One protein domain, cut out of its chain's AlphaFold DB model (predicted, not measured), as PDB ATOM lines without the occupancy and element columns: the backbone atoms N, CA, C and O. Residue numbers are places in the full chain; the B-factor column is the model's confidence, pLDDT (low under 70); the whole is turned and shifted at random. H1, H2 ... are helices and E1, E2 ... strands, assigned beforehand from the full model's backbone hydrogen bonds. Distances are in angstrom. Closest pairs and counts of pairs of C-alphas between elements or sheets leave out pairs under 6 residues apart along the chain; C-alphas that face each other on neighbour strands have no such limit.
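Overview. This is residues 3 to 68 and 183 to 216 of the 216 residues of an uncharacterized protein of bioreactor metagenome (UniProt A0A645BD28). A cluster of helices is built round H5, with H6 side by side with it, H2 along it and the helical hairpin of H3 and H4 crossing it steeply; from this cluster an arm made of the small hairpin E1 and E2 and the helix H1 reaches away and makes the length. Residues 3 to 10 of H1 stick out at the far end of the arm. The printed part has 100 residues, with six named helices and two named strands in the order H1, E1, E2, H2, H3, H4, H5, H6; the sheet is E1 - E2, antiparallel, and the class is mostly helix. The whole is elongated, spanning 47 by 26 by 23 A, and only just compact, close to loose, with a radius of gyration of the C-alphas of 14.9 A.

Along the chain. H1, residues 3 to 16, begins at C-alpha 3 (99.214, 116.830, 48.620) and is 20.3 A long. E1 is residues 20 to 23 and E2 residues 26 to 29. H2 is residues 31 to 38, and H3, residues 43 to 54, is 16.5 A long. H4 is residues 59 to 66. H5, residues 183 to 197, begins at C-alpha 183 (90.055, 102.862, 79.955), and H6, residues 201 to 215, ends at C-alpha 215 (92.372, 94.163, 85.574); each is 21.2 A long.

Arrangement. H5 is the hub, touching four helices. H5 and H6 form a helical hairpin at a shallow tilt of 20 degrees, opposite ways, with closest C-alphas Glu 192 and Ala 204 at 4.2 A. H2 touches H5 at a shallow tilt of 20 degrees, opposite ways; the closest C-alphas, Phe 32 and Ile 194, are 6.6 A apart. H3 touches H5 with residues 49 to 54 alone, at a steep tilt of 61 degrees, closest at C-alphas 53 and 195, 5.9 A. H4 touches H5 at a steep tilt of 64 degrees, closest at C-alphas 63 and 187, 5.9 A. H3 and H4 form a helical hairpin, closest at C-alphas 52 and 62, 6.4 A. E1 and E2 form a hairpin, with N 21 and O 28 at 2.8 A and N 28 and O 21 at 2.9 A, within hydrogen-bond range. The closest C-alphas of H1 and E1, Leu 14 and Leu 20, are 5.7 A apart, while H1 touches no helix. In all six helices every O i to N i+4 pair is within hydrogen-bond range.

Size, cuts and confidence. The C-alphas farthest apart, those of Phe 5 and Gly 216, are 48.7 A apart. Residues 69 to 182 are not printed, and C-alphas 68 and 183 are 10.3 A apart across this cut. The links printed whole are tight. Mean pLDDT of the printed part is 94.1; residues 3 to 5 are under 70.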
ATOM      1  N   GLY A   3      99.052 117.888  47.613       58.81
ATOM      2  CA  GLY A   3      99.214 116.830  48.620       58.81
ATOM      3  C   GLY A   3     100.611 116.733  49.250       58.81
ATOM      4  O   GLY A   3     100.718 116.354  50.413       58.81
ATOM      5  N   SER A   4     101.682 117.098  48.530       64.38
ATOM      6  CA  SER A   4     103.056 116.949  49.043       64.38
ATOM      7  C   SER A   4     103.403 117.994  50.103       64.38
ATOM      8  O   SER A   4     103.923 117.641  51.154       64.38
ATOM      9  N   PHE A   5     103.024 119.260  49.890       65.88
ATOM     10  CA  PHE A   5     103.285 120.346  50.843       65.88
ATOM     11  C   PHE A   5     102.600 120.115  52.201       65.88
ATOM     12  O   PHE A   5     103.187 120.352  53.258       65.88
ATOM     13  N   ALA A   6     101.364 119.603  52.184       82.44
ATOM     14  CA  ALA A   6     100.637 119.252  53.400       82.44
ATOM     15  C   ALA A   6     101.286 118.068  54.139       82.44
ATOM     16  O   ALA A   6     101.410 118.104  55.365       82.44
ATOM     17  N   LEU A   7     101.743 117.050  53.399       84.38
ATOM     18  CA  LEU A   7     102.428 115.888  53.961       84.38
ATOM     19  C   LEU A   7     103.772 116.269  54.590       84.38
ATOM     20  O   LEU A   7     104.040 115.871  55.721       84.38
ATOM     21  N   ASP A   8     104.585 117.078  53.912       85.69
ATOM     22  CA  ASP A   8     105.874 117.528  54.445       85.69
ATOM     23  C   ASP A   8     105.691 118.340  55.731       85.69
ATOM     24  O   ASP A   8     106.373 118.084  56.724       85.69
ATOM     25  N   LYS A   9     104.695 119.236  55.773       89.31
ATOM     26  CA  LYS A   9     104.355 119.994  56.986       89.31
ATOM     27  C   LYS A   9     103.930 119.079  58.142       89.31
ATOM     28  O   LYS A   9     104.328 119.312  59.286       89.31
ATOM     29  N   LEU A  10     103.142 118.038  57.865       89.25
ATOM     30  CA  LEU A  10     102.735 117.043  58.864       89.25
ATOM     31  C   LEU A  10     103.928 116.233  59.376       89.25
ATOM     32  O   LEU A  10     104.084 116.081  60.589       89.25
ATOM     33  N   VAL A  11     104.795 115.762  58.480       89.88
ATOM     34  CA  VAL A  11     106.010 115.022  58.844       89.88
ATOM     35  C   VAL A  11     106.924 115.895  59.700       89.88
ATOM     36  O   VAL A  11     107.315 115.465  60.782       89.88
ATOM     37  N   SER A  12     107.185 117.144  59.300       90.69
ATOM     38  CA  SER A  12     107.980 118.087  60.098       90.69
ATOM     39  C   SER A  12     107.376 118.325  61.483       90.69
ATOM     40  O   SER A  12     108.102 118.350  62.479       90.69
ATOM     41  N   ARG A  13     106.045 118.427  61.586       92.62
ATOM     42  CA  ARG A  13     105.359 118.568  62.877       92.62
ATOM     43  C   ARG A  13     105.539 117.327  63.757       92.62
ATOM     44  O   ARG A  13     105.928 117.454  64.917       92.62
ATOM     45  N   LEU A  14     105.332 116.131  63.212       92.81
ATOM     46  CA  LEU A  14     105.520 114.866  63.934       92.81
ATOM     47  C   LEU A  14     106.987 114.621  64.331       92.81
ATOM     48  O   LEU A  14     107.247 114.028  65.380       92.81
ATOM     49  N   GLN A  15     107.946 115.117  63.547       93.38
ATOM     50  CA  GLN A  15     109.362 115.138  63.922       93.38
ATOM     51  C   GLN A  15     109.630 116.095  65.087       93.38
ATOM     52  O   GLN A  15     110.321 115.712  66.030       93.38
ATOM     53  N   SER A  16     109.048 117.303  65.081       92.62
ATOM     54  CA  SER A  16     109.184 118.252  66.203       92.62
ATOM     55  C   SER A  16     108.629 117.686  67.517       92.62
ATOM     56  O   SER A  16     109.184 117.919  68.587       92.62
ATOM     57  N   TYR A  17     107.598 116.842  67.426       93.25
ATOM     58  CA  TYR A  17     107.023 116.092  68.547       93.25
ATOM     59  C   TYR A  17     107.819 114.844  68.942       93.25
ATOM     60  O   TYR A  17     107.495 114.197  69.936       93.25
ATOM     61  N   ARG A  18     108.881 114.516  68.196       93.50
ATOM     62  CA  ARG A  18     109.693 113.301  68.350       93.50
ATOM     63  C   ARG A  18     108.886 112.009  68.196       93.50
ATOM     64  O   ARG A  18     109.227 110.992  68.799       93.50
ATOM     65  N   PHE A  19     107.821 112.021  67.395       95.00
ATOM     66  CA  PHE A  19     107.058 110.812  67.051       95.00
ATOM     67  C   PHE A  19     107.662 110.102  65.837       95.00
ATOM     68  O   PHE A  19     107.589 108.879  65.732       95.00
ATOM     69  N   LEU A  20     108.303 110.865  64.949       95.44
ATOM     70  CA  LEU A  20     108.990 110.364  63.764       95.44
ATOM     71  C   LEU A  20     110.455 110.803  63.745       95.44
ATOM     72  O   LEU A  20     110.804 111.891  64.197       95.44
ATOM     73  N   GLU A  21     111.288 109.975  63.131       93.56
ATOM     74  CA  GLU A  21     112.628 110.317  62.669       93.56
ATOM     75  C   GLU A  21     112.659 110.247  61.139       93.56
ATOM     76  O   GLU A  21     112.123 109.312  60.540       93.56
ATOM     77  N   LYS A  22     113.305 111.232  60.505       89.31
ATOM     78  CA  LYS A  22     113.550 111.257  59.058       89.31
ATOM     79  C   LYS A  22     115.056 111.238  58.815       89.31
ATOM     80  O   LYS A  22     115.768 112.107  59.313       89.31
ATOM     81  N   LYS A  23     115.540 110.257  58.051       86.69
ATOM     82  CA  LYS A  23     116.928 110.173  57.568       86.69
ATOM     83  C   LYS A  23     116.898 110.088  56.044       86.69
ATOM     84  O   LYS A  23     116.572 109.040  55.484       86.69
ATOM     85  N   GLY A  24     117.180 111.205  55.373       84.44
ATOM     86  CA  GLY A  24     116.969 111.339  53.928       84.44
ATOM     87  C   GLY A  24     115.498 111.105  53.564       84.44
ATOM     88  O   GLY A  24     114.611 111.762  54.108       84.44
ATOM     89  N   ASN A  25     115.240 110.120  52.699       83.19
ATOM     90  CA  ASN A  25     113.885 109.728  52.285       83.19
ATOM     91  C   ASN A  25     113.231 108.670  53.190       83.19
ATOM     92  O   ASN A  25     112.084 108.298  52.958       83.19
ATOM     93  N   LYS A  26     113.928 108.164  54.216       88.38
ATOM     94  CA  LYS A  26     113.367 107.168  55.140       88.38
ATOM     95  C   LYS A  26     112.706 107.860  56.326       88.38
ATOM     96  O   LYS A  26     113.362 108.628  57.028       88.38
ATOM     97  N   VAL A  27     111.434 107.546  56.562       91.19
ATOM     98  CA  VAL A  27     110.653 107.980  57.729       91.19
ATOM     99  C   VAL A  27     110.377 106.761  58.606       91.19
ATOM    100  O   VAL A  27     109.925 105.734  58.106       91.19
ATOM    101  N   ALA A  28     110.656 106.858  59.905       94.44
ATOM    102  CA  ALA A  28     110.413 105.786  60.867       94.44
ATOM    103  C   ALA A  28     109.805 106.331  62.165       94.44
ATOM    104  O   ALA A  28     110.129 107.436  62.595       94.44
ATOM    105  N   LEU A  29     108.943 105.540  62.809       95.56
ATOM    106  CA  LEU A  29     108.410 105.865  64.132       95.56
ATOM    107  C   LEU A  29     109.491 105.710  65.206       95.56
ATOM    108  O   LEU A  29     110.157 104.671  65.286       95.56
ATOM    109  N   THR A  30     109.600 106.707  66.082       96.19
ATOM    110  CA  THR A  30     110.375 106.588  67.323       96.19
ATOM    111  C   THR A  30     109.700 105.593  68.266       96.19
ATOM    112  O   THR A  30     108.546 105.215  68.066       96.19
ATOM    113  N   ARG A  31     110.375 105.174  69.347       96.06
ATOM    114  CA  ARG A  31     109.717 104.342  70.377       96.06
ATOM    115  C   ARG A  31     108.463 105.021  70.937       96.06
ATOM    116  O   ARG A  31     107.446 104.359  71.097       96.06
ATOM    117  N   PHE A  32     108.525 106.335  71.160       95.50
ATOM    118  CA  PHE A  32     107.384 107.116  71.631       95.50
ATOM    119  C   PHE A  32     106.259 107.166  70.587       95.50
ATOM    120  O   PHE A  32     105.118 106.848  70.905       95.50
ATOM    121  N   GLY A  33     106.586 107.449  69.320       95.94
ATOM    122  CA  GLY A  33     105.612 107.450  68.225       95.94
ATOM    123  C   GLY A  33     104.945 106.091  67.996       95.94
ATOM    124  O   GLY A  33     103.743 106.040  67.748       95.94
ATOM    125  N   LYS A  34     105.689 104.983  68.142       96.12
ATOM    126  CA  LYS A  34     105.133 103.619  68.068       96.12
ATOM    127  C   LYS A  34     104.080 103.377  69.146       96.12
ATOM    128  O   LYS A  34     103.014 102.868  68.821       96.12
ATOM    129  N   ILE A  35     104.361 103.762  70.393       95.31
ATOM    130  CA  ILE A  35     103.413 103.616  71.508       95.31
ATOM    131  C   ILE A  35     102.152 104.435  71.229       95.31
ATOM    132  O   ILE A  35     101.051 103.904  71.262       95.31
ATOM    133  N   ILE A  36     102.305 105.713  70.882       93.62
ATOM    134  CA  ILE A  36     101.166 106.606  70.626       93.62
ATOM    135  C   ILE A  36     100.273 106.053  69.514       93.62
ATOM    136  O   ILE A  36      99.055 106.004  69.675       93.62
ATOM    137  N   SER A  37     100.881 105.595  68.416       93.50
ATOM    138  CA  SER A  37     100.153 105.012  67.290       93.50
ATOM    139  C   SER A  37      99.452 103.705  67.657       93.50
ATOM    140  O   SER A  37      98.326 103.499  67.222       93.50
ATOM    141  N   ALA A  38     100.094 102.826  68.431       92.12
ATOM    142  CA  ALA A  38      99.517 101.537  68.816       92.12
ATOM    143  C   ALA A  38      98.340 101.688  69.796       92.12
ATOM    144  O   ALA A  38      97.402 100.900  69.756       92.12
ATOM    145  N   HIS A  39      98.379 102.715  70.647       89.75
ATOM    146  CA  HIS A  39      97.337 103.008  71.634       89.75
ATOM    147  C   HIS A  39      96.276 103.996  71.134       89.75
ATOM    148  O   HIS A  39      95.399 104.376  71.906       89.75
ATOM    149  N   PHE A  40      96.369 104.447  69.877       91.44
ATOM    150  CA  PHE A  40      95.499 105.481  69.305       91.44
ATOM    151  C   PHE A  40      95.399 106.738  70.192       91.44
ATOM    152  O   PHE A  40      94.342 107.359  70.303       91.44
ATOM    153  N   LEU A  41      96.503 107.120  70.848       92.50
ATOM    154  CA  LEU A  41      96.506 108.247  71.778       92.50
ATOM    155  C   LEU A  41      96.440 109.576  71.020       92.50
ATOM    156  O   LEU A  41      97.286 109.830  70.154       92.50
ATOM    157  N   PRO A  42      95.523 110.486  71.396       93.62
ATOM    158  CA  PRO A  42      95.594 111.867  70.950       93.62
ATOM    159  C   PRO A  42      96.947 112.484  71.316       93.62
ATOM    160  O   PRO A  42      97.481 112.245  72.401       93.62
ATOM    161  N   VAL A  43      97.480 113.330  70.431       93.12
ATOM    162  CA  VAL A  43      98.779 114.002  70.623       93.12
ATOM    163  C   VAL A  43      98.842 114.743  71.963       93.12
ATOM    164  O   VAL A  43      99.848 114.670  72.663       93.12
ATOM    165  N   SER A  44      97.754 115.417  72.345       93.31
ATOM    166  CA  SER A  44      97.625 116.093  73.640       93.31
ATOM    167  C   SER A  44      97.763 115.114  74.810       93.31
ATOM    168  O   SER A  44      98.602 115.326  75.681       93.31
ATOM    169  N   LYS A  45      97.014 114.004  74.795       94.06
ATOM    170  CA  LYS A  45      97.050 112.965  75.840       94.06
ATOM    171  C   LYS A  45      98.443 112.339  75.962       94.06
ATOM    172  O   LYS A  45      98.928 112.137  77.070       94.06
ATOM    173  N   ALA A  46      99.125 112.106  74.839       95.38
ATOM    174  CA  ALA A  46     100.495 111.596  74.830       95.38
ATOM    175  C   ALA A  46     101.479 112.530  75.554       95.38
ATOM    176  O   ALA A  46     102.321 112.064  76.325       95.38
ATOM    177  N   PHE A  47     101.363 113.844  75.335       96.12
ATOM    178  CA  PHE A  47     102.192 114.823  76.036       96.12
ATOM    179  C   PHE A  47     101.833 114.948  77.516       96.12
ATOM    180  O   PHE A  47     102.749 114.964  78.331       96.12
ATOM    181  N   LEU A  48     100.545 114.915  77.878       96.69
ATOM    182  CA  LEU A  48     100.124 114.892  79.284       96.69
ATOM    183  C   LEU A  48     100.720 113.692  80.033       96.69
ATOM    184  O   LEU A  48     101.266 113.859  81.122       96.69
ATOM    185  N   ILE A  49     100.688 112.495  79.430       97.88
ATOM    186  CA  ILE A  49     101.315 111.301  80.016       97.88
ATOM    187  C   ILE A  49     102.820 111.507  80.164       97.88
ATOM    188  O   ILE A  49     103.362 111.285  81.245       97.88
ATOM    189  N   ARG A  50     103.502 111.926  79.091       97.75
ATOM    190  CA  ARG A  50     104.955 112.144  79.099       97.75
ATOM    191  C   ARG A  50     105.361 113.115  80.200       97.75
ATOM    192  O   ARG A  50     106.275 112.812  80.959       97.75
ATOM    193  N   ASP A  51     104.702 114.261  80.281       98.19
ATOM    194  CA  ASP A  51     105.077 115.327  81.206       98.19
ATOM    195  C   ASP A  51     104.817 114.897  82.655       98.19
ATOM    196  O   ASP A  51     105.677 115.084  83.513       98.19
ATOM    197  N   ALA A  52     103.707 114.200  82.912       98.19
ATOM    198  CA  ALA A  52     103.414 113.646  84.230       98.19
ATOM    199  C   ALA A  52     104.382 112.517  84.637       98.19
ATOM    200  O   ALA A  52     104.768 112.428  85.801       98.19
ATOM    201  N   VAL A  53     104.811 111.683  83.685       98.44
ATOM    202  CA  VAL A  53     105.852 110.661  83.880       98.44
ATOM    203  C   VAL A  53     107.203 111.306  84.195       98.44
ATOM    204  O   VAL A  53     107.908 110.852  85.094       98.44
ATOM    205  N   LEU A  54     107.581 112.358  83.465       98.12
ATOM    206  CA  LEU A  54     108.841 113.074  83.683       98.12
ATOM    207  C   LEU A  54     108.867 113.784  85.039       98.12
ATOM    208  O   LEU A  54     109.923 113.800  85.670       98.12
ATOM    209  N   ALA A  55     107.714 114.287  85.485       98.31
ATOM    210  CA  ALA A  55     107.485 114.838  86.820       98.31
ATOM    211  C   ALA A  55     107.339 113.768  87.921       98.31
ATOM    212  O   ALA A  55     107.108 114.118  89.073       98.31
ATOM    213  N   GLU A  56     107.456 112.479  87.579       97.75
ATOM    214  CA  GLU A  56     107.388 111.351  88.518       97.75
ATOM    215  C   GLU A  56     106.083 111.290  89.328       97.75
ATOM    216  O   GLU A  56     106.039 110.783  90.450       97.75
ATOM    217  N   ASN A  57     104.982 111.757  88.734       98.19
ATOM    218  CA  ASN A  57     103.659 111.599  89.325       98.19
ATOM    219  C   ASN A  57     103.322 110.111  89.511       98.19
ATOM    220  O   ASN A  57     103.678 109.257  88.694       98.19
ATOM    221  N   SER A  58     102.571 109.796  90.570       98.00
ATOM    222  CA  SER A  58     102.128 108.421  90.806       98.00
ATOM    223  C   SER A  58     101.229 107.937  89.653       98.00
ATOM    224  O   SER A  58     100.363 108.687  89.199       98.00
ATOM    225  N   PRO A  59     101.364 106.683  89.181       98.38
ATOM    226  CA  PRO A  59     100.586 106.191  88.040       98.38
ATOM    227  C   PRO A  59      99.070 106.296  88.207       98.38
ATOM    228  O   PRO A  59      98.375 106.572  87.233       98.38
ATOM    229  N   ILE A  60      98.561 106.129  89.434       98.25
ATOM    230  CA  ILE A  60      97.133 106.307  89.725       98.25
ATOM    231  C   ILE A  60      96.694 107.754  89.496       98.25
ATOM    232  O   ILE A  60      95.679 107.969  88.849       98.25
ATOM    233  N   LYS A  61      97.496 108.735  89.932       97.56
ATOM    234  CA  LYS A  61      97.235 110.161  89.715       97.56
ATOM    235  C   LYS A  61      97.330 110.530  88.238       97.56
ATOM    236  O   LYS A  61      96.550 111.344  87.761       97.56
ATOM    237  N   ILE A  62      98.270 109.931  87.502       98.06
ATOM    238  CA  ILE A  62      98.341 110.118  86.048       98.06
ATOM    239  C   ILE A  62      97.057 109.583  85.406       98.06
ATOM    240  O   ILE A  62      96.396 110.326  84.692       98.06
ATOM    241  N   ALA A  63      96.669 108.338  85.694       97.50
ATOM    242  CA  ALA A  63      95.478 107.720  85.113       97.50
ATOM    243  C   ALA A  63      94.192 108.506  85.410       97.50
ATOM    244  O   ALA A  63      93.411 108.737  84.492       97.50
ATOM    245  N   THR A  64      94.004 108.968  86.649       97.44
ATOM    246  CA  THR A  64      92.809 109.725  87.047       97.44
ATOM    247  C   THR A  64      92.800 111.159  86.535       97.44
ATOM    248  O   THR A  64      91.727 111.711  86.375       97.44
ATOM    249  N   ASN A  65      93.947 111.759  86.200       95.81
ATOM    250  CA  ASN A  65      93.994 113.072  85.539       95.81
ATOM    251  C   ASN A  65      93.822 113.002  84.016       95.81
ATOM    252  O   ASN A  65      93.594 114.023  83.373       95.81
ATOM    253  N   LEU A  66      93.994 111.824  83.417       95.19
ATOM    254  CA  LEU A  66      93.796 111.638  81.980       95.19
ATOM    255  C   LEU A  66      92.321 111.517  81.609       95.19
ATOM    256  O   LEU A  66      91.970 111.787  80.460       95.19
ATOM    257  N   GLU A  67      91.508 111.029  82.541       94.06
ATOM    258  CA  GLU A  67      90.091 110.753  82.348       94.06
ATOM    259  C   GLU A  67      89.410 110.639  83.713       94.06
ATOM    260  O   GLU A  67      89.797 109.804  84.539       94.06
ATOM    261  N   PHE A  68      88.412 111.488  83.943       96.69
ATOM    262  CA  PHE A  68      87.577 111.427  85.133       96.69
ATOM    263  C   PHE A  68      86.408 110.472  84.923       96.69
ATOM    264  O   PHE A  68      85.867 110.363  83.825       96.69
ATOM    265  N   ASN A 183      89.290 101.689  80.377       96.56
ATOM    266  CA  ASN A 183      90.055 102.862  79.955       96.56
ATOM    267  C   ASN A 183      91.220 103.160  80.909       96.56
ATOM    268  O   ASN A 183      92.323 103.467  80.449       96.56
ATOM    269  N   ALA A 184      91.032 103.010  82.222       97.62
ATOM    270  CA  ALA A 184      92.101 103.163  83.207       97.62
ATOM    271  C   ALA A 184      93.234 102.148  82.975       97.62
ATOM    272  O   ALA A 184      94.403 102.531  83.002       97.62
ATOM    273  N   VAL A 185      92.918 100.885  82.667       98.06
ATOM    274  CA  VAL A 185      93.913  99.853  82.313       98.06
ATOM    275  C   VAL A 185      94.698 100.245  81.059       98.06
ATOM    276  O   VAL A 185      95.931 100.175  81.067       98.06
ATOM    277  N   ARG A 186      94.019 100.708  80.004       96.19
ATOM    278  CA  ARG A 186      94.667 101.169  78.760       96.19
ATOM    279  C   ARG A 186      95.556 102.391  78.995       96.19
ATOM    280  O   ARG A 186      96.674 102.448  78.480       96.19
ATOM    281  N   ASN A 187      95.084 103.347  79.796       96.56
ATOM    282  CA  ASN A 187      95.849 104.531  80.182       96.56
ATOM    283  C   ASN A 187      97.096 104.130  80.990       96.56
ATOM    284  O   ASN A 187      98.187 104.621  80.710       96.56
ATOM    285  N   LEU A 188      96.976 103.195  81.938       98.06
ATOM    286  CA  LEU A 188      98.108 102.686  82.723       98.06
ATOM    287  C   LEU A 188      99.129 101.925  81.870       98.06
ATOM    288  O   LEU A 188     100.328 102.030  82.132       98.06
ATOM    289  N   ASP A 189      98.686 101.204  80.840       98.06
ATOM    290  CA  ASP A 189      99.588 100.549  79.885       98.06
ATOM    291  C   ASP A 189     100.401 101.578  79.085       98.06
ATOM    292  O   ASP A 189     101.626 101.479  78.985       98.06
ATOM    293  N   ALA A 190      99.749 102.642  78.606       97.44
ATOM    294  CA  ALA A 190     100.440 103.752  77.957       97.44
ATOM    295  C   ALA A 190     101.443 104.443  78.900       97.44
ATOM    296  O   ALA A 190     102.574 104.721  78.495       97.44
ATOM    297  N   VAL A 191     101.062 104.683  80.162       98.44
ATOM    298  CA  VAL A 191     101.951 105.244  81.196       98.44
ATOM    299  C   VAL A 191     103.173 104.347  81.408       98.44
ATOM    300  O   VAL A 191     104.296 104.850  81.400       98.44
ATOM    301  N   GLU A 192     102.984 103.031  81.539       98.56
ATOM    302  CA  GLU A 192     104.069 102.052  81.689       98.56
ATOM    303  C   GLU A 192     105.067 102.132  80.523       98.56
ATOM    304  O   GLU A 192     106.282 102.225  80.736       98.56
ATOM    305  N   LEU A 193     104.573 102.121  79.283       98.31
ATOM    306  CA  LEU A 193     105.420 102.129  78.090       98.31
ATOM    307  C   LEU A 193     106.152 103.464  77.905       98.31
ATOM    308  O   LEU A 193     107.345 103.473  77.589       98.31
ATOM    309  N   ILE A 194     105.472 104.588  78.135       97.94
ATOM    310  CA  ILE A 194     106.073 105.924  78.031       97.94
ATOM    311  C   ILE A 194     107.131 106.111  79.128       97.94
ATOM    312  O   ILE A 194     108.238 106.568  78.836       97.94
ATOM    313  N   ALA A 195     106.863 105.666  80.357       98.44
ATOM    314  CA  ALA A 195     107.841 105.676  81.445       98.44
ATOM    315  C   ALA A 195     109.104 104.873  81.112       98.44
ATOM    316  O   ALA A 195     110.214 105.355  81.353       98.44
ATOM    317  N   ARG A 196     108.973 103.707  80.464       98.06
ATOM    318  CA  ARG A 196     110.131 102.939  79.970       98.06
ATOM    319  C   ARG A 196     110.937 103.689  78.915       98.06
ATOM    320  O   ARG A 196     112.164 103.656  78.964       98.06
ATOM    321  N   VAL A 197     110.277 104.359  77.968       97.00
ATOM    322  CA  VAL A 197     110.960 105.153  76.926       97.00
ATOM    323  C   VAL A 197     111.749 106.316  77.527       97.00
ATOM    324  O   VAL A 197     112.824 106.637  77.028       97.00
ATOM    325  N   HIS A 198     111.249 106.902  78.614       96.56
ATOM    326  CA  HIS A 198     111.885 108.013  79.321       96.56
ATOM    327  C   HIS A 198     112.752 107.582  80.516       96.56
ATOM    328  O   HIS A 198     113.124 108.421  81.334       96.56
ATOM    329  N   SER A 199     113.098 106.296  80.624       97.38
ATOM    330  CA  SER A 199     113.956 105.747  81.688       97.38
ATOM    331  C   SER A 199     113.442 105.969  83.123       97.38
ATOM    332  O   SER A 199     114.216 105.880  84.075       97.38
ATOM    333  N   LYS A 200     112.136 106.199  83.309       98.31
ATOM    334  CA  LYS A 200     111.476 106.332  84.620       98.31
ATOM    335  C   LYS A 200     111.030 104.959  85.131       98.31
ATOM    336  O   LYS A 200     109.855 104.598  85.055       98.31
ATOM    337  N   LYS A 201     111.993 104.159  85.600       97.44
ATOM    338  CA  LYS A 201     111.781 102.746  85.977       97.44
ATOM    339  C   LYS A 201     110.732 102.566  87.078       97.44
ATOM    340  O   LYS A 201     109.867 101.708  86.930       97.44
ATOM    341  N   ASP A 202     110.761 103.398  88.116       98.00
ATOM    342  CA  ASP A 202     109.831 103.270  89.247       98.00
ATOM    343  C   ASP A 202     108.388 103.561  88.834       98.00
ATOM    344  O   ASP A 202     107.475 102.802  89.162       98.00
ATOM    345  N   VAL A 203     108.180 104.608  88.028       98.56
ATOM    346  CA  VAL A 203     106.865 104.928  87.453       98.56
ATOM    347  C   VAL A 203     106.369 103.771  86.582       98.56
ATOM    348  O   VAL A 203     105.217 103.362  86.716       98.56
ATOM    349  N   ALA A 204     107.236 103.195  85.743       98.69
ATOM    350  CA  ALA A 204     106.879 102.074  84.875       98.69
ATOM    351  C   ALA A 204     106.462 100.822  85.666       98.69
ATOM    352  O   ALA A 204     105.426 100.221  85.377       98.69
ATOM    353  N   GLU A 205     107.236 100.430  86.680       98.56
ATOM    354  CA  GLU A 205     106.923  99.250  87.495       98.56
ATOM    355  C   GLU A 205     105.681  99.464  88.364       98.56
ATOM    356  O   GLU A 205     104.851  98.560  88.495       98.56
ATOM    357  N   ASN A 206     105.490 100.669  88.903       98.50
ATOM    358  CA  ASN A 206     104.279 101.007  89.645       98.50
ATOM    359  C   ASN A 206     103.042 101.006  88.736       98.50
ATOM    360  O   ASN A 206     102.005 100.477  89.137       98.50
ATOM    361  N   ALA A 207     103.150 101.515  87.503       98.69
ATOM    362  CA  ALA A 207     102.061 101.496  86.526       98.69
ATOM    363  C   ALA A 207     101.685 100.057  86.155       98.69
ATOM    364  O   ALA A 207     100.511  99.695  86.204       98.69
ATOM    365  N   LYS A 208     102.685  99.203  85.907       98.62
ATOM    366  CA  LYS A 208     102.495  97.774  85.629       98.62
ATOM    367  C   LYS A 208     101.791  97.040  86.770       98.62
ATOM    368  O   LYS A 208     100.861  96.269  86.529       98.62
ATOM    369  N   LYS A 209     102.237  97.251  88.015       98.31
ATOM    370  CA  LYS A 209     101.627  96.637  89.210       98.31
ATOM    371  C   LYS A 209     100.187  97.102  89.391       98.31
ATOM    372  O   LYS A 209      99.315  96.277  89.648       98.31
ATOM    373  N   LEU A 210      99.946  98.403  89.244       98.38
ATOM    374  CA  LEU A 210      98.616  98.986  89.361       98.38
ATOM    375  C   LEU A 210      97.676  98.436  88.284       98.38
ATOM    376  O   LEU A 210      96.607  97.944  88.621       98.38
ATOM    377  N   LYS A 211      98.112  98.420  87.020       98.19
ATOM    378  CA  LYS A 211      97.357  97.868  85.886       98.19
ATOM    379  C   LYS A 211      96.853  96.453  86.167       98.19
ATOM    380  O   LYS A 211      95.663  96.200  86.030       98.19
ATOM    381  N   LYS A 212      97.734  95.564  86.642       97.88
ATOM    382  CA  LYS A 212      97.365  94.183  87.004       97.88
ATOM    383  C   LYS A 212      96.281  94.125  88.080       97.88
ATOM    384  O   LYS A 212      95.340  93.361  87.943       97.88
ATOM    385  N   LYS A 213      96.388  94.953  89.126       97.44
ATOM    386  CA  LYS A 213      95.378  95.011  90.196       97.44
ATOM    387  C   LYS A 213      94.024  95.527  89.706       97.44
ATOM    388  O   LYS A 213      93.002  95.112  90.229       97.44
ATOM    389  N   VAL A 214      94.015  96.439  88.731       97.06
ATOM    390  CA  VAL A 214      92.772  96.985  88.161       97.06
ATOM    391  C   VAL A 214      92.101  95.987  87.213       97.06
ATOM    392  O   VAL A 214      90.876  95.885  87.203       97.06
ATOM    393  N   GLN A 215      92.888  95.221  86.451       93.50
ATOM    394  CA  GLN A 215      92.372  94.163  85.574       93.50
ATOM    395  C   GLN A 215      91.636  93.070  86.362       93.50
ATOM    396  O   GLN A 215      90.572  92.633  85.921       93.50
ATOM    397  N   GLY A 216      92.118  92.740  87.566       83.50
ATOM    398  CA  GLY A 216      91.636  91.603  88.356       83.50
ATOM    399  C   GLY A 216      92.517  90.392  88.171       83.50
ATOM    400  O   GLY A 216      92.739  90.017  87.000       83.50
TER     401      GLY A 216